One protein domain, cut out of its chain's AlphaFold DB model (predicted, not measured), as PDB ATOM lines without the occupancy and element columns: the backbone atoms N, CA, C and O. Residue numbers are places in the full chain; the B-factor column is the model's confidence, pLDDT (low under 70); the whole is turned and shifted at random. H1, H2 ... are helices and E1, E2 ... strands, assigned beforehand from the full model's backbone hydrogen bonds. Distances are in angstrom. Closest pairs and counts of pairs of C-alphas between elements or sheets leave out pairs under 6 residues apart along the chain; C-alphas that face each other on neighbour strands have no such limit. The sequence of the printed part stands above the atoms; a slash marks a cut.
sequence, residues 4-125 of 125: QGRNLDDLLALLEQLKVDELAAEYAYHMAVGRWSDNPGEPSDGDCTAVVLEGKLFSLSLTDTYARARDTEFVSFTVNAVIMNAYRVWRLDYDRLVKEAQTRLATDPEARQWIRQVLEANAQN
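This is residues 4 to 125 of the 125 residues of an uncharacterized protein of Mycolicibacterium wolinskyi (UniProt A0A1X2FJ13). One long helix, H3, makes the long axis of a rod; a small three-stranded sheet covers one side of it at residues 75 to 93. Toward the other end of H3, H1 and H4 run off at wide angles, H4 making a corner with it. The printed part has 122 residues in the order H1 E1 E2 E3 H2 H3 H4, mostly helix, with the antiparallel sheet order E1, E2, E3. It is extended, with a radius of gyration of the C-alphas of 21.7 A and spans of 67 by 27 by 19 A.

H1, residues 4 to 27, touches H3, residues 72 to 107, with residues 20 to 27 alone; the closest C-alphas, of Ala 24 and Val 98, are 4.9 A apart, at a steep tilt of 61 degrees, opposite ways. E1, residues 31 to 36, E2, 48 to 53, and E3, 56 to 62, form a meander, each strand the antiparallel neighbour of the one before. N 34 and O 50 are 2.8 A apart, and N 51 and O 59 2.8 A, within hydrogen-bond range; both pairs are hairpins. H2, residues 64 to 67, is close to H3 but not clearly touching, with the closest C-alphas, of Tyr 66 and Val 75, 7.1 A apart. H3 is on the sheet in two layers, helix on one face, at a height over the sheet of 6.0 A; it lies over E1 and E2, and only just runs along the strands, at 29 degrees to E2 on the local plane. The closest C-alphas of E1 and H3, of Gly 34 and Ala 86, are 4.0 A apart. H4, residues 109 to 123, and H3 only just touch, only at the corner, with 3 pairs of C-alphas within 8 A, the closest those of Leu 105 and Arg 112, 6.7 A apart; they are about perpendicular, at 90 degrees. H1 and H4 are near each other. In H1, H3 and H4 every O i to N i+4 pair is within hydrogen-bond range; H2 is too short for one.

H1 begins at C-alpha 4 (-49.585, 2.509, -2.952) and is 35.2 A long. H3 runs 52.3 A from C-alpha 72 (-18.036, -43.660, 17.430). H4, 21.1 A, ends at C-alpha 123 (-56.884, -0.168, 6.931).

The C-alphas farthest apart, of Arg 70 and Gln 124, are 67.9 A apart. Residues 68 to 73 stand free. The printed part has no cut, and the link E1 to E2 is long, with 11 residues. Mean pLDDT of the printed part is 75.4; 52 residues are under 70, among them 15 to 30 and 104 to 116.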
ATOM      1  N   GLN A   4     -48.616   2.909  -3.975       48.94
ATOM      2  CA  GLN A   4     -49.585   2.509  -2.952       48.94
ATOM      3  C   GLN A   4     -50.388   1.253  -3.324       48.94
ATOM      4  O   GLN A   4     -50.643   0.436  -2.450       48.94
ATOM      5  N   GLY A   5     -50.740   1.059  -4.602       53.66
ATOM      6  CA  GLY A   5     -51.462  -0.143  -5.042       53.66
ATOM      7  C   GLY A   5     -50.603  -1.406  -4.951       53.66
ATOM      8  O   GLY A   5     -51.071  -2.436  -4.492       53.66
ATOM      9  N   ARG A   6     -49.309  -1.292  -5.280       60.06
ATOM     10  CA  ARG A   6     -48.341  -2.395  -5.144       60.06
ATOM     11  C   ARG A   6     -48.144  -2.825  -3.687       60.06
ATOM     12  O   ARG A   6     -48.092  -4.009  -3.406       60.06
ATOM     13  N   ASN A   7     -48.082  -1.859  -2.773       68.19
ATOM     14  CA  ASN A   7     -47.861  -2.117  -1.351       68.19
ATOM     15  C   ASN A   7     -49.056  -2.844  -0.701       68.19
ATOM     16  O   ASN A   7     -48.868  -3.692   0.162       68.19
ATOM     17  N   LEU A   8     -50.282  -2.552  -1.148       67.12
ATOM     18  CA  LEU A   8     -51.488  -3.243  -0.683       67.12
ATOM     19  C   LEU A   8     -51.561  -4.690  -1.198       67.12
ATOM     20  O   LEU A   8     -51.879  -5.590  -0.425       67.12
ATOM     21  N   ASP A   9     -51.235  -4.913  -2.471       70.62
ATOM     22  CA  ASP A   9     -51.202  -6.255  -3.065       70.62
ATOM     23  C   ASP A   9     -50.122  -7.141  -2.412       70.62
ATOM     24  O   ASP A   9     -50.378  -8.305  -2.101       70.62
ATOM     25  N   ASP A  10     -48.940  -6.581  -2.129       71.44
ATOM     26  CA  ASP A  10     -47.857  -7.284  -1.428       71.44
ATOM     27  C   ASP A  10     -48.241  -7.616   0.030       71.44
ATOM     28  O   ASP A  10     -47.934  -8.703   0.529       71.44
ATOM     29  N   LEU A  11     -48.961  -6.714   0.714       67.50
ATOM     30  CA  LEU A  11     -49.480  -6.943   2.067       67.50
ATOM     31  C   LEU A  11     -50.529  -8.067   2.084       67.50
ATOM     32  O   LEU A  11     -50.504  -8.924   2.968       67.50
ATOM     33  N   LEU A  12     -51.427  -8.089   1.093       68.50
ATOM     34  CA  LEU A  12     -52.433  -9.141   0.930       68.50
ATOM     35  C   LEU A  12     -51.782 -10.505   0.700       68.50
ATOM     36  O   LEU A  12     -52.150 -11.466   1.371       68.50
ATOM     37  N   ALA A  13     -50.778 -10.581  -0.174       70.69
ATOM     38  CA  ALA A  13     -50.043 -11.818  -0.422       70.69
ATOM     39  C   ALA A  13     -49.335 -12.336   0.844       70.69
ATOM     40  O   ALA A  13     -49.367 -13.533   1.128       70.69
ATOM     41  N   LEU A  14     -48.735 -11.442   1.641       70.00
ATOM     42  CA  LEU A  14     -48.105 -11.806   2.913       70.00
ATOM     43  C   LEU A  14     -49.123 -12.356   3.924       70.00
ATOM     44  O   LEU A  14     -48.838 -13.320   4.629       70.00
ATOM     45  N   LEU A  15     -50.310 -11.761   3.999       65.50
ATOM     46  CA  LEU A  15     -51.359 -12.172   4.935       65.50
ATOM     47  C   LEU A  15     -52.052 -13.469   4.514       65.50
ATOM     48  O   LEU A  15     -52.353 -14.303   5.366       65.50
ATOM     49  N   GLU A  16     -52.256 -13.677   3.212       68.19
ATOM     50  CA  GLU A  16     -52.694 -14.966   2.674       68.19
ATOM     51  C   GLU A  16     -51.673 -16.061   3.004       68.19
ATOM     52  O   GLU A  16     -52.060 -17.133   3.465       68.19
ATOM     53  N   GLN A  17     -50.374 -15.770   2.870       67.88
ATOM     54  CA  GLN A  17     -49.306 -16.688   3.269       67.88
ATOM     55  C   GLN A  17     -49.336 -16.984   4.777       67.88
ATOM     56  O   GLN A  17     -49.286 -18.147   5.163       67.88
ATOM     57  N   LEU A  18     -49.499 -15.968   5.631       67.31
ATOM     58  CA  LEU A  18     -49.615 -16.160   7.081       67.31
ATOM     59  C   LEU A  18     -50.841 -17.001   7.461       67.31
ATOM     60  O   LEU A  18     -50.752 -17.831   8.363       67.31
ATOM     61  N   LYS A  19     -51.976 -16.829   6.769       67.56
ATOM     62  CA  LYS A  19     -53.178 -17.631   7.035       67.56
ATOM     63  C   LYS A  19     -53.040 -19.068   6.542       67.56
ATOM     64  O   LYS A  19     -53.545 -19.987   7.183       67.56
ATOM     65  N   VAL A  20     -52.350 -19.264   5.421       65.75
ATOM     66  CA  VAL A  20     -51.943 -20.591   4.946       65.75
ATOM     67  C   VAL A  20     -51.057 -21.273   5.981       65.75
ATOM     68  O   VAL A  20     -51.302 -22.433   6.292       65.75
ATOM     69  N   ASP A  21     -50.075 -20.559   6.531       61.94
ATOM     70  CA  ASP A  21     -49.158 -21.099   7.534       61.94
ATOM     71  C   ASP A  21     -49.895 -21.435   8.846       61.94
ATOM     72  O   ASP A  21     -49.655 -22.492   9.425       61.94
ATOM     73  N   GLU A  22     -50.848 -20.600   9.281       64.94
ATOM     74  CA  GLU A  22     -51.710 -20.857  10.448       64.94
ATOM     75  C   GLU A  22     -52.582 -22.109  10.250       64.94
ATOM     76  O   GLU A  22     -52.586 -23.004  11.094       64.94
ATOM     77  N   LEU A  23     -53.268 -22.215   9.106       61.34
ATOM     78  CA  LEU A  23     -54.086 -23.383   8.766       61.34
ATOM     79  C   LEU A  23     -53.232 -24.646   8.607       61.34
ATOM     80  O   LEU A  23     -53.646 -25.728   9.005       61.34
ATOM     81  N   ALA A  24     -52.035 -24.534   8.033       58.03
ATOM     82  CA  ALA A  24     -51.120 -25.660   7.911       58.03
ATOM     83  C   ALA A  24     -50.610 -26.125   9.283       58.03
ATOM     84  O   ALA A  24     -50.534 -27.329   9.521       58.03
ATOM     85  N   ALA A  25     -50.311 -25.194  10.194       57.06
ATOM     86  CA  ALA A  25     -49.880 -25.497  11.554       57.06
ATOM     87  C   ALA A  25     -50.986 -26.159  12.396       57.06
ATOM     88  O   ALA A  25     -50.681 -27.035  13.202       57.06
ATOM     89  N   GLU A  26     -52.256 -25.797  12.186       53.66
ATOM     90  CA  GLU A  26     -53.403 -26.388  12.895       53.66
ATOM     91  C   GLU A  26     -53.643 -27.866  12.528       53.66
ATOM     92  O   GLU A  26     -54.158 -28.630  13.344       53.66
ATOM     93  N   TYR A  27     -53.234 -28.297  11.326       48.72
ATOM     94  CA  TYR A  27     -53.466 -29.659  10.822       48.72
ATOM     95  C   TYR A  27     -52.192 -30.501  10.601       48.72
ATOM     96  O   TYR A  27     -52.318 -31.675  10.243       48.72
ATOM     97  N   ALA A  28     -50.988 -29.937  10.799       49.88
ATOM     98  CA  ALA A  28     -49.690 -30.621  10.699       49.88
ATOM     99  C   ALA A  28     -49.631 -31.888  11.564       49.88
ATOM    100  O   ALA A  28     -49.989 -31.837  12.741       49.88
ATOM    101  N   TYR A  29     -49.112 -33.014  11.042       51.47
ATOM    102  CA  TYR A  29     -48.693 -34.095  11.939       51.47
ATOM    103  C   TYR A  29     -47.680 -33.513  12.927       51.47
ATOM    104  O   TYR A  29     -46.584 -33.090  12.554       51.47
ATOM    105  N   HIS A  30     -48.048 -33.508  14.207       62.84
ATOM    106  CA  HIS A  30     -47.213 -32.937  15.257       62.84
ATOM    107  C   HIS A  30     -45.830 -33.600  15.303       62.84
ATOM    108  O   HIS A  30     -44.855 -32.934  15.635       62.84
ATOM    109  N   MET A  31     -45.726 -34.878  14.913       72.88
ATOM    110  CA  MET A  31     -44.568 -35.726  15.174       72.88
ATOM    111  C   MET A  31     -44.215 -36.658  14.000       72.88
ATOM    112  O   MET A  31     -45.096 -37.304  13.435       72.88
ATOM    113  N   ALA A  32     -42.922 -36.812  13.702       85.75
ATOM    114  CA  ALA A  32     -42.382 -37.865  12.838       85.75
ATOM    115  C   ALA A  32     -41.267 -38.642  13.545       85.75
ATOM    116  O   ALA A  32     -40.510 -38.083  14.340       85.75
ATOM    117  N   VAL A  33     -41.144 -39.932  13.225       87.56
ATOM    118  CA  VAL A  33     -40.176 -40.835  13.856       87.56
ATOM    119  C   VAL A  33     -39.256 -41.435  12.801       87.56
ATOM    120  O   VAL A  33     -39.706 -42.066  11.847       87.56
ATOM    121  N   GLY A  34     -37.957 -41.244  12.986       88.19
ATOM    122  CA  GLY A  34     -36.910 -41.978  12.292       88.19
ATOM    123  C   GLY A  34     -36.437 -43.118  13.177       88.19
ATOM    124  O   GLY A  34     -36.303 -42.951  14.390       88.19
ATOM    125  N   ARG A  35     -36.156 -44.273  12.578       89.69
ATOM    126  CA  ARG A  35     -35.688 -45.445  13.312       89.69
ATOM    127  C   ARG A  35     -34.685 -46.247  12.508       89.69
ATOM    128  O   ARG A  35     -34.830 -46.388  11.295       89.69
ATOM    129  N   TRP A  36     -33.710 -46.796  13.214       89.00
ATOM    130  CA  TRP A  36     -32.758 -47.770  12.712       89.00
ATOM    131  C   TRP A  36     -32.589 -48.909  13.725       89.00
ATOM    132  O   TRP A  36     -32.766 -48.709  14.929       89.00
ATOM    133  N   SER A  37     -32.307 -50.101  13.211       86.56
ATOM    134  CA  SER A  37     -32.089 -51.333  13.967       86.56
ATOM    135  C   SER A  37     -31.193 -52.256  13.148       86.56
ATOM    136  O   SER A  37     -31.415 -52.382  11.938       86.56
ATOM    137  N   ASP A  38     -30.238 -52.922  13.797       78.06
ATOM    138  CA  ASP A  38     -29.466 -54.005  13.173       78.06
ATOM    139  C   ASP A  38     -30.309 -55.281  12.988       78.06
ATOM    140  O   ASP A  38     -30.006 -56.110  12.127       78.06
ATOM    141  N   ASN A  39     -31.398 -55.437  13.752       76.44
ATOM    142  CA  ASN A  39     -32.323 -56.563  13.650       76.44
ATOM    143  C   ASN A  39     -33.771 -56.087  13.414       76.44
ATOM    144  O   ASN A  39     -34.581 -56.030  14.340       76.44
ATOM    145  N   PRO A  40     -34.152 -55.781  12.161       66.69
ATOM    146  CA  PRO A  40     -35.455 -55.195  11.841       66.69
ATOM    147  C   PRO A  40     -36.652 -56.152  12.022       66.69
ATOM    148  O   PRO A  40     -37.780 -55.770  11.710       66.69
ATOM    149  N   GLY A  41     -36.431 -57.388  12.489       65.19
ATOM    150  CA  GLY A  41     -37.472 -58.402  12.681       65.19
ATOM    151  C   GLY A  41     -38.445 -58.112  13.829       65.19
ATOM    152  O   GLY A  41     -39.570 -58.609  13.791       65.19
ATOM    153  N   GLU A  42     -38.061 -57.277  14.803       58.56
ATOM    154  CA  GLU A  42     -38.913 -56.919  15.941       58.56
ATOM    155  C   GLU A  42     -39.172 -55.398  16.016       58.56
ATOM    156  O   GLU A  42     -38.248 -54.592  16.162       58.56
ATOM    157  N   PRO A  43     -40.443 -54.950  15.961       53.59
ATOM    158  CA  PRO A  43     -40.799 -53.536  16.048       53.59
ATOM    159  C   PRO A  43     -40.569 -52.915  17.437       53.59
ATOM    160  O   PRO A  43     -40.834 -51.728  17.600       53.59
ATOM    161  N   SER A  44     -39.991 -53.609  18.418       57.41
ATOM    162  CA  SER A  44     -39.484 -53.041  19.686       57.41
ATOM    163  C   SER A  44     -37.996 -52.660  19.661       57.41
ATOM    164  O   SER A  44     -37.582 -51.801  20.435       57.41
ATOM    165  N   ASP A  45     -37.216 -53.177  18.711       61.38
ATOM    166  CA  ASP A  45     -35.746 -53.177  18.779       61.38
ATOM    167  C   ASP A  45     -35.092 -52.022  18.011       61.38
ATOM    168  O   ASP A  45     -34.224 -52.203  17.164       61.38
ATOM    169  N   GLY A  46     -35.569 -50.796  18.212       69.38
ATOM    170  CA  GLY A  46     -34.944 -49.628  17.594       69.38
ATOM    171  C   GLY A  46     -33.638 -49.292  18.301       69.38
ATOM    172  O   GLY A  46     -33.682 -48.587  19.303       69.38
ATOM    173  N   ASP A  47     -32.499 -49.737  17.767       84.62
ATOM    174  CA  ASP A  47     -31.170 -49.399  18.298       84.62
ATOM    175  C   ASP A  47     -30.904 -47.894  18.306       84.62
ATOM    176  O   ASP A  47     -30.230 -47.381  19.199       84.62
ATOM    177  N   CYS A  48     -31.482 -47.177  17.340       89.62
ATOM    178  CA  CYS A  48     -31.506 -45.722  17.298       89.62
ATOM    179  C   CYS A  48     -32.878 -45.229  16.841       89.62
ATOM    180  O   CYS A  48     -33.353 -45.581  15.760       89.62
ATOM    181  N   THR A  49     -33.506 -44.366  17.637       91.38
ATOM    182  CA  THR A  49     -34.788 -43.732  17.312       91.38
ATOM    183  C   THR A  49     -34.682 -42.229  17.526       91.38
ATOM    184  O   THR A  49     -34.245 -41.787  18.585       91.38
ATOM    185  N   ALA A  50     -35.097 -41.442  16.535       93.25
ATOM    186  CA  ALA A  50     -35.207 -39.991  16.642       93.25
ATOM    187  C   ALA A  50     -36.649 -39.557  16.398       93.25
ATOM    188  O   ALA A  50     -37.307 -40.031  15.471       93.25
ATOM    189  N   VAL A  51     -37.121 -38.624  17.212       91.38
ATOM    190  CA  VAL A  51     -38.459 -38.050  17.133       91.38
ATOM    191  C   VAL A  51     -38.327 -36.571  16.818       91.38
ATOM    192  O   VAL A  51     -37.690 -35.829  17.567       91.38
ATOM    193  N   VAL A  52     -38.941 -36.141  15.721       90.56
ATOM    194  CA  VAL A  52     -39.049 -34.734  15.334       90.56
ATOM    195  C   VAL A  52     -40.464 -34.269  15.627       90.56
ATOM    196  O   VAL A  52     -41.414 -34.863  15.127       90.56
ATOM    197  N   LEU A  53     -40.586 -33.216  16.431       86.25
ATOM    198  CA  LEU A  53     -41.835 -32.539  16.757       86.25
ATOM    199  C   LEU A  53     -41.753 -31.116  16.203       86.25
ATOM    200  O   LEU A  53     -40.807 -30.399  16.524       86.25
ATOM    201  N   GLU A  54     -42.706 -30.718  15.360       81.88
ATOM    202  CA  GLU A  54     -42.778 -29.348  14.812       81.88
ATOM    203  C   GLU A  54     -41.446 -28.855  14.199       81.88
ATOM    204  O   GLU A  54     -40.987 -27.733  14.424       81.88
ATOM    205  N   GLY A  55     -40.767 -29.735  13.460       84.44
ATOM    206  CA  GLY A  55     -39.501 -29.421  12.792       84.44
ATOM    207  C   GLY A  55     -38.289 -29.337  13.723       84.44
ATOM    208  O   GLY A  55     -37.194 -29.008  13.272       84.44
ATOM    209  N   LYS A  56     -38.448 -29.660  15.009       87.25
ATOM    210  CA  LYS A  56     -37.368 -29.697  16.001       87.25
ATOM    211  C   LYS A  56     -37.133 -31.124  16.477       87.25
ATOM    212  O   LYS A  56     -38.072 -31.899  16.634       87.25
ATOM    213  N   LEU A  57     -35.874 -31.472  16.740       90.88
ATOM    214  CA  LEU A  57     -35.558 -32.728  17.415       90.88
ATOM    215  C   LEU A  57     -36.138 -32.679  18.836       90.88
ATOM    216  O   LEU A  57     -35.734 -31.845  19.641       90.88
ATOM    217  N   PHE A  58     -37.092 -33.561  19.117       91.12
ATOM    218  CA  PHE A  58     -37.765 -33.662  20.409       91.12
ATOM    219  C   PHE A  58     -37.140 -34.740  21.290       91.12
ATOM    220  O   PHE A  58     -36.941 -34.533  22.483       91.12
ATOM    221  N   SER A  59     -36.819 -35.890  20.699       92.38
ATOM    222  CA  SER A  59     -36.224 -37.012  21.419       92.38
ATOM    223  C   SER A  59     -35.237 -37.762  20.536       92.38
ATOM    224  O   SER A  59     -35.436 -37.887  19.328       92.38
ATOM    225  N   LEU A  60     -34.182 -38.272  21.161       93.12
ATOM    226  CA  LEU A  60     -33.241 -39.217  20.583       93.12
ATOM    227  C   LEU A  60     -33.005 -40.303  21.628       93.12
ATOM    228  O   LEU A  60     -32.616 -40.006  22.757       93.12
ATOM    229  N   SER A  61     -33.231 -41.555  21.251       91.50
ATOM    230  CA  SER A  61     -32.982 -42.708  22.107       91.50
ATOM    231  C   SER A  61     -32.085 -43.702  21.392       91.50
ATOM    232  O   SER A  61     -32.305 -44.018  20.220       91.50
ATOM    233  N   LEU A  62     -31.106 -44.213  22.128       90.19
ATOM    234  CA  LEU A  62     -30.182 -45.249  21.692       90.19
ATOM    235  C   LEU A  62     -30.271 -46.411  22.677       90.19
ATOM    236  O   LEU A  62     -30.468 -46.182  23.873       90.19
ATOM    237  N   THR A  63     -30.099 -47.639  22.202       88.00
ATOM    238  CA  THR A  63     -29.885 -48.774  23.107       88.00
ATOM    239  C   THR A  63     -28.523 -48.642  23.791       88.00
ATOM    240  O   THR A  63     -27.582 -48.070  23.232       88.00
ATOM    241  N   ASP A  64     -28.383 -49.185  25.003       84.31
ATOM    242  CA  ASP A  64     -27.119 -49.133  25.756       84.31
ATOM    243  C   ASP A  64     -25.951 -49.744  24.972       84.31
ATOM    244  O   ASP A  64     -24.827 -49.242  25.024       84.31
ATOM    245  N   THR A  65     -26.223 -50.817  24.228       84.19
ATOM    246  CA  THR A  65     -25.254 -51.475  23.349       84.19
ATOM    247  C   THR A  65     -24.726 -50.504  22.299       84.19
ATOM    248  O   THR A  65     -23.512 -50.396  22.118       84.19
ATOM    249  N   TYR A  66     -25.625 -49.762  21.649       83.88
ATOM    250  CA  TYR A  66     -25.269 -48.832  20.586       83.88
ATOM    251  C   TYR A  66     -24.590 -47.568  21.127       83.88
ATOM    252  O   TYR A  66     -23.567 -47.134  20.602       83.88
ATOM    253  N   ALA A  67     -25.080 -47.029  22.247       84.75
ATOM    254  CA  ALA A  67     -24.492 -45.864  22.912       84.75
ATOM    255  C   ALA A  67     -23.056 -46.110  23.418       84.75
ATOM    256  O   ALA A  67     -22.274 -45.170  23.552       84.75
ATOM    257  N   ARG A  68     -22.704 -47.369  23.707       86.12
ATOM    258  CA  ARG A  68     -21.374 -47.785  24.186       86.12
ATOM    259  C   ARG A  68     -20.497 -48.394  23.092       86.12
ATOM    260  O   ARG A  68     -19.410 -48.892  23.403       86.12
ATOM    261  N   ALA A  69     -20.953 -48.402  21.840       83.00
ATOM    262  CA  ALA A  69     -20.191 -48.982  20.746       83.00
ATOM    263  C   ALA A  69     -18.844 -48.259  20.583       83.00
ATOM    264  O   ALA A  69     -18.734 -47.042  20.734       83.00
ATOM    265  N   ARG A  70     -17.789 -49.030  20.291       76.69
ATOM    266  CA  ARG A  70     -16.424 -48.492  20.141       76.69
ATOM    267  C   ARG A  70     -16.246 -47.675  18.866       76.69
ATOM    268  O   ARG A  70     -15.372 -46.815  18.824       76.69
ATOM    269  N   ASP A  71     -17.042 -47.968  17.845       87.19
ATOM    270  CA  ASP A  71     -17.027 -47.243  16.582       87.19
ATOM    271  C   ASP A  71     -17.918 -46.000  16.680       87.19
ATOM    272  O   ASP A  71     -19.094 -45.993  16.312       87.19
ATOM    273  N   THR A  72     -17.343 -44.937  17.235       83.31
ATOM    274  CA  THR A  72     -18.036 -43.660  17.430       83.31
ATOM    275  C   THR A  72     -18.417 -42.985  16.113       83.31
ATOM    276  O   THR A  72     -19.361 -42.195  16.086       83.31
ATOM    277  N   GLU A  73     -17.693 -43.268  15.030       88.94
ATOM    278  CA  GLU A  73     -17.951 -42.687  13.713       88.94
ATOM    279  C   GLU A  73     -19.194 -43.321  13.084       88.94
ATOM    280  O   GLU A  73     -20.120 -42.602  12.699       88.94
ATOM    281  N   PHE A  74     -19.283 -44.654  13.096       85.44
ATOM    282  CA  PHE A  74     -20.478 -45.373  12.655       85.44
ATOM    283  C   PHE A  74     -21.730 -44.943  13.432       85.44
ATOM    284  O   PHE A  74     -22.750 -44.609  12.826       85.44
ATOM    285  N   VAL A  75     -21.640 -44.869  14.766       87.31
ATOM    286  CA  VAL A  75     -22.757 -44.420  15.616       87.31
ATOM    287  C   VAL A  75     -23.197 -43.005  15.242       87.31
ATOM    288  O   VAL A  75     -24.392 -42.750  15.091       87.31
ATOM    289  N   SER A  76     -22.246 -42.089  15.043       89.88
ATOM    290  CA  SER A  76     -22.543 -40.697  14.685       89.88
ATOM    291  C   SER A  76     -23.235 -40.588  13.324       89.88
ATOM    292  O   SER A  76     -24.199 -39.832  13.180       89.88
ATOM    293  N   PHE A  77     -22.791 -41.358  12.326       92.56
ATOM    294  CA  PHE A  77     -23.438 -41.382  11.014       92.56
ATOM    295  C   PHE A  77     -24.851 -41.954  11.072       92.56
ATOM    296  O   PHE A  77     -25.758 -41.375  10.473       92.56
ATOM    297  N   THR A  78     -25.062 -43.031  11.826       90.56
ATOM    298  CA  THR A  78     -26.389 -43.631  11.991       90.56
ATOM    299  C   THR A  78     -27.343 -42.683  12.703       90.56
ATOM    300  O   THR A  78     -28.441 -42.447  12.205       90.56
ATOM    301  N   VAL A  79     -26.919 -42.062  13.807       92.25
ATOM    302  CA  VAL A  79     -27.715 -41.051  14.521       92.25
ATOM    303  C   VAL A  79     -28.110 -39.914  13.578       92.25
ATOM    304  O   VAL A  79     -29.291 -39.578  13.474       92.25
ATOM    305  N   ASN A  80     -27.149 -39.365  12.831       94.50
ATOM    306  CA  ASN A  80     -27.419 -38.301  11.864       94.50
ATOM    307  C   ASN A  80     -28.401 -38.752  10.776       94.50
ATOM    308  O   ASN A  80     -29.346 -38.030  10.467       94.50
ATOM    309  N   ALA A  81     -28.222 -39.949  10.215       93.31
ATOM    310  CA  ALA A  81     -29.117 -40.490   9.198       93.31
ATOM    311  C   ALA A  81     -30.547 -40.675   9.733       93.31
ATOM    312  O   ALA A  81     -31.515 -40.342   9.045       93.31
ATOM    313  N   VAL A  82     -30.690 -41.152  10.972       93.75
ATOM    314  CA  VAL A  82     -31.986 -41.355  11.632       93.75
ATOM    315  C   VAL A  82     -32.691 -40.022  11.891       93.75
ATOM    316  O   VAL A  82     -33.872 -39.892  11.562       93.75
ATOM    317  N   ILE A  83     -31.973 -39.010  12.392       94.38
ATOM    318  CA  ILE A  83     -32.505 -37.651  12.586       94.38
ATOM    319  C   ILE A  83     -32.941 -37.047  11.247       94.38
ATOM    320  O   ILE A  83     -34.060 -36.546  11.125       94.38
ATOM    321  N   MET A  84     -32.092 -37.131  10.220       94.38
ATOM    322  CA  MET A  84     -32.391 -36.582   8.896       94.38
ATOM    323  C   MET A  84     -33.594 -37.270   8.250       94.38
ATOM    324  O   MET A  84     -34.407 -36.607   7.607       94.38
ATOM    325  N   ASN A  85     -33.748 -38.582   8.437       92.62
ATOM    326  CA  ASN A  85     -34.917 -39.298   7.943       92.62
ATOM    327  C   ASN A  85     -36.195 -38.862   8.676       92.62
ATOM    328  O   ASN A  85     -37.189 -38.569   8.014       92.62
ATOM    329  N   ALA A  86     -36.155 -38.743  10.009       90.50
ATOM    330  CA  ALA A  86     -37.280 -38.237  10.800       90.50
ATOM    331  C   ALA A  86     -37.708 -36.838  10.327       90.50
ATOM    332  O   ALA A  86     -38.882 -36.600  10.048       90.50
ATOM    333  N   TYR A  87     -36.737 -35.936  10.153       91.88
ATOM    334  CA  TYR A  87     -36.983 -34.581   9.672       91.88
ATOM    335  C   TYR A  87     -37.547 -34.565   8.249       91.88
ATOM    336  O   TYR A  87     -38.486 -33.827   7.968       91.88
ATOM    337  N   ARG A  88     -37.023 -35.403   7.346       91.50
ATOM    338  CA  ARG A  88     -37.537 -35.515   5.975       91.50
ATOM    339  C   ARG A  88     -38.989 -35.987   5.952       91.50
ATOM    340  O   ARG A  88     -39.781 -35.429   5.201       91.50
ATOM    341  N   VAL A  89     -39.337 -37.001   6.748       88.44
ATOM    342  CA  VAL A  89     -40.719 -37.504   6.845       88.44
ATOM    343  C   VAL A  89     -41.644 -36.411   7.369       88.44
ATOM    344  O   VAL A  89     -42.671 -36.149   6.747       88.44
ATOM    345  N   TRP A  90     -41.245 -35.724   8.444       87.81
ATOM    346  CA  TRP A  90     -41.985 -34.572   8.960       87.81
ATOM    347  C   TRP A  90     -42.176 -33.496   7.884       87.81
ATOM    348  O   TRP A  90     -43.286 -33.021   7.664       87.81
ATOM    349  N   ARG A  91     -41.104 -33.148   7.164       88.06
ATOM    350  CA  ARG A  91     -41.128 -32.088   6.157       88.06
ATOM    351  C   ARG A  91     -42.053 -32.408   4.986       88.06
ATOM    352  O   ARG A  91     -42.770 -31.523   4.536       88.06
ATOM    353  N   LEU A  92     -42.056 -33.653   4.511       88.00
ATOM    354  CA  LEU A  92     -42.941 -34.089   3.428       88.00
ATOM    355  C   LEU A  92     -44.418 -33.964   3.811       88.00
ATOM    356  O   LEU A  92     -45.228 -33.544   2.986       88.00
ATOM    357  N   ASP A  93     -44.764 -34.320   5.047       81.38
ATOM    358  CA  ASP A  93     -46.135 -34.174   5.526       81.38
ATOM    359  C   ASP A  93     -46.521 -32.702   5.744       81.38
ATOM    360  O   ASP A  93     -47.582 -32.274   5.287       81.38
ATOM    361  N   TYR A  94     -45.622 -31.902   6.326       79.38
ATOM    362  CA  TYR A  94     -45.802 -30.455   6.447       79.38
ATOM    363  C   TYR A  94     -46.060 -29.802   5.080       79.38
ATOM    364  O   TYR A  94     -47.050 -29.093   4.904       79.38
ATOM    365  N   ASP A  95     -45.222 -30.089   4.079       83.88
ATOM    366  CA  ASP A  95     -45.362 -29.528   2.732       83.88
ATOM    367  C   ASP A  95     -46.677 -29.984   2.057       83.88
ATOM    368  O   ASP A  95     -47.318 -29.199   1.350       83.88
ATOM    369  N   ARG A  96     -47.127 -31.228   2.301       82.81
ATOM    370  CA  ARG A  96     -48.445 -31.719   1.851       82.81
ATOM    371  C   ARG A  96     -49.579 -30.884   2.448       82.81
ATOM    372  O   ARG A  96     -50.482 -30.482   1.717       82.81
ATOM    373  N   LEU A  97     -49.531 -30.608   3.747       72.88
ATOM    374  CA  LEU A  97     -50.585 -29.883   4.457       72.88
ATOM    375  C   LEU A  97     -50.605 -28.393   4.132       72.88
ATOM    376  O   LEU A  97     -51.685 -27.837   3.941       72.88
ATOM    377  N   VAL A  98     -49.440 -27.770   3.949       75.62
ATOM    378  CA  VAL A  98     -49.341 -26.414   3.387       75.62
ATOM    379  C   VAL A  98     -50.038 -26.354   2.030       75.62
ATOM    380  O   VAL A  98     -50.862 -25.473   1.795       75.62
ATOM    381  N   LYS A  99     -49.783 -27.323   1.144       79.81
ATOM    382  CA  LYS A  99     -50.430 -27.375  -0.173       79.81
ATOM    383  C   LYS A  99     -51.948 -27.578  -0.081       79.81
ATOM    384  O   LYS A  99     -52.695 -26.982  -0.861       79.81
ATOM    385  N   GLU A 100     -52.425 -28.396   0.856       73.62
ATOM    386  CA  GLU A 100     -53.860 -28.572   1.117       73.62
ATOM    387  C   GLU A 100     -54.506 -27.287   1.653       73.62
ATOM    388  O   GLU A 100     -55.569 -26.900   1.167       73.62
ATOM    389  N   ALA A 101     -53.852 -26.586   2.583       66.69
ATOM    390  CA  ALA A 101     -54.309 -25.304   3.116       66.69
ATOM    391  C   ALA A 101     -54.366 -24.219   2.028       66.69
ATOM    392  O   ALA A 101     -55.388 -23.546   1.885       66.69
ATOM    393  N   GLN A 102     -53.324 -24.115   1.195       71.00
ATOM    394  CA  GLN A 102     -53.308 -23.242   0.015       71.00
ATOM    395  C   GLN A 102     -54.464 -23.552  -0.929       71.00
ATOM    396  O   GLN A 102     -55.148 -22.643  -1.396       71.00
ATOM    397  N   THR A 103     -54.709 -24.837  -1.195       74.44
ATOM    398  CA  THR A 103     -55.809 -25.263  -2.067       74.44
ATOM    399  C   THR A 103     -57.152 -24.859  -1.470       74.44
ATOM    400  O   THR A 103     -57.948 -24.244  -2.169       74.44
ATOM    401  N   ARG A 104     -57.388 -25.128  -0.178       65.69
ATOM    402  CA  ARG A 104     -58.623 -24.738   0.517       65.69
ATOM    403  C   ARG A 104     -58.853 -23.236   0.445       65.69
ATOM    404  O   ARG A 104     -59.921 -22.834  -0.001       65.69
ATOM    405  N   LEU A 105     -57.850 -22.421   0.775       65.25
ATOM    406  CA  LEU A 105     -57.944 -20.964   0.673       65.25
ATOM    407  C   LEU A 105     -58.238 -20.520  -0.768       65.25
ATOM    408  O   LEU A 105     -59.082 -19.661  -0.998       65.25
ATOM    409  N   ALA A 106     -57.599 -21.148  -1.756       67.94
ATOM    410  CA  ALA A 106     -57.815 -20.867  -3.171       67.94
ATOM    411  C   ALA A 106     -59.165 -21.368  -3.713       67.94
ATOM    412  O   ALA A 106     -59.594 -20.907  -4.776       67.94
ATOM    413  N   THR A 107     -59.857 -22.269  -3.012       68.31
ATOM    414  CA  THR A 107     -61.177 -22.792  -3.405       68.31
ATOM    415  C   THR A 107     -62.331 -22.277  -2.556       68.31
ATOM    416  O   THR A 107     -63.459 -22.346  -3.023       68.31
ATOM    417  N   ASP A 108     -62.067 -21.729  -1.370       69.38
ATOM    418  CA  ASP A 108     -63.067 -21.178  -0.453       69.38
ATOM    419  C   ASP A 108     -63.234 -19.665  -0.708       69.38
ATOM    420  O   ASP A 108     -62.317 -18.873  -0.447       69.38
ATOM    421  N   PRO A 109     -64.348 -19.228  -1.322       66.38
ATOM    422  CA  PRO A 109     -64.589 -17.818  -1.608       66.38
ATOM    423  C   PRO A 109     -64.984 -17.031  -0.352       66.38
ATOM    424  O   PRO A 109     -64.655 -15.849  -0.266       66.38
ATOM    425  N   GLU A 110     -65.647 -17.672   0.617       68.50
ATOM    426  CA  GLU A 110     -66.131 -17.035   1.848       68.50
ATOM    427  C   GLU A 110     -64.971 -16.741   2.799       68.50
ATOM    428  O   GLU A 110     -64.858 -15.619   3.292       68.50
ATOM    429  N   ALA A 111     -64.045 -17.690   2.975       62.31
ATOM    430  CA  ALA A 111     -62.839 -17.472   3.773       62.31
ATOM    431  C   ALA A 111     -61.985 -16.317   3.218       62.31
ATOM    432  O   ALA A 111     -61.523 -15.459   3.972       62.31
ATOM    433  N   ARG A 112     -61.827 -16.234   1.888       63.59
ATOM    434  CA  ARG A 112     -61.125 -15.111   1.238       63.59
ATOM    435  C   ARG A 112     -61.859 -13.784   1.392       63.59
ATOM    436  O   ARG A 112     -61.214 -12.759   1.610       63.59
ATOM    437  N   GLN A 113     -63.187 -13.782   1.281       69.00
ATOM    438  CA  GLN A 113     -63.984 -12.576   1.503       69.00
ATOM    439  C   GLN A 113     -63.896 -12.088   2.947       69.00
ATOM    440  O   GLN A 113     -63.718 -10.892   3.160       69.00
ATOM    441  N   TRP A 114     -63.966 -12.992   3.921       67.69
ATOM    442  CA  TRP A 114     -63.841 -12.651   5.334       67.69
ATOM    443  C   TRP A 114     -62.465 -12.050   5.654       67.69
ATOM    444  O   TRP A 114     -62.395 -10.983   6.263       67.69
ATOM    445  N   ILE A 115     -61.376 -12.658   5.163       63.97
ATOM    446  CA  ILE A 115     -60.015 -12.112   5.317       63.97
ATOM    447  C   ILE A 115     -59.932 -10.705   4.713       63.97
ATOM    448  O   ILE A 115     -59.451  -9.786   5.370       63.97
ATOM    449  N   ARG A 116     -60.458 -10.495   3.498       66.19
ATOM    450  CA  ARG A 116     -60.498  -9.158   2.878       66.19
ATOM    451  C   ARG A 116     -61.275  -8.139   3.707       66.19
ATOM    452  O   ARG A 116     -60.780  -7.035   3.898       66.19
ATOM    453  N   GLN A 117     -62.444  -8.503   4.229       72.31
ATOM    454  CA  GLN A 117     -63.275  -7.601   5.033       72.31
ATOM    455  C   GLN A 117     -62.585  -7.175   6.334       72.31
ATOM    456  O   GLN A 117     -62.619  -5.999   6.691       72.31
ATOM    457  N   VAL A 118     -61.917  -8.104   7.026       66.00
ATOM    458  CA  VAL A 118     -61.136  -7.792   8.236       66.00
ATOM    459  C   VAL A 118     -60.002  -6.809   7.921       66.00
ATOM    460  O   VAL A 118     -59.714  -5.910   8.711       66.00
ATOM    461  N   LEU A 119     -59.374  -6.942   6.754       55.88
ATOM    462  CA  LEU A 119     -58.264  -6.086   6.338       55.88
ATOM    463  C   LEU A 119     -58.711  -4.696   5.894       55.88
ATOM    464  O   LEU A 119     -58.082  -3.711   6.276       55.88
ATOM    465  N   GLU A 120     -59.810  -4.596   5.148       63.97
ATOM    466  CA  GLU A 120     -60.414  -3.310   4.790       63.97
ATOM    467  C   GLU A 120     -60.845  -2.531   6.040       63.97
ATOM    468  O   GLU A 120     -60.615  -1.325   6.119       63.97
ATOM    469  N   ALA A 121     -61.391  -3.221   7.048       66.00
ATOM    470  CA  ALA A 121     -61.751  -2.614   8.327       66.00
ATOM    471  C   ALA A 121     -60.526  -2.123   9.121       66.00
ATOM    472  O   ALA A 121     -60.581  -1.061   9.739       66.00
ATOM    473  N   ASN A 122     -59.408  -2.857   9.091       51.94
ATOM    474  CA  ASN A 122     -58.172  -2.453   9.768       51.94
ATOM    475  C   ASN A 122     -57.411  -1.338   9.038       51.94
ATOM    476  O   ASN A 122     -56.730  -0.563   9.692       51.94
ATOM    477  N   ALA A 123     -57.520  -1.235   7.711       49.06
ATOM    478  CA  ALA A 123     -56.884  -0.168   6.931       49.06
ATOM    479  C   ALA A 123     -57.606   1.191   7.036       49.06
ATOM    480  O   ALA A 123     -57.041   2.216   6.656       49.06
ATOM    481  N   GLN A 124     -58.862   1.200   7.500       55.22
ATOM    482  CA  GLN A 124     -59.665   2.412   7.715       55.22
ATOM    483  C   GLN A 124     -59.535   2.996   9.134       55.22
ATOM    484  O   GLN A 124     -60.028   4.101   9.366       55.22
ATOM    485  N   ASN A 125     -58.879   2.277  10.052       45.78
ATOM    486  CA  ASN A 125     -58.538   2.727  11.407       45.78
ATOM    487  C   ASN A 125     -57.081   3.196  11.479       45.78
ATOM    488  O   ASN A 125     -56.813   4.107  12.295       45.78
TER     489      ASN A 125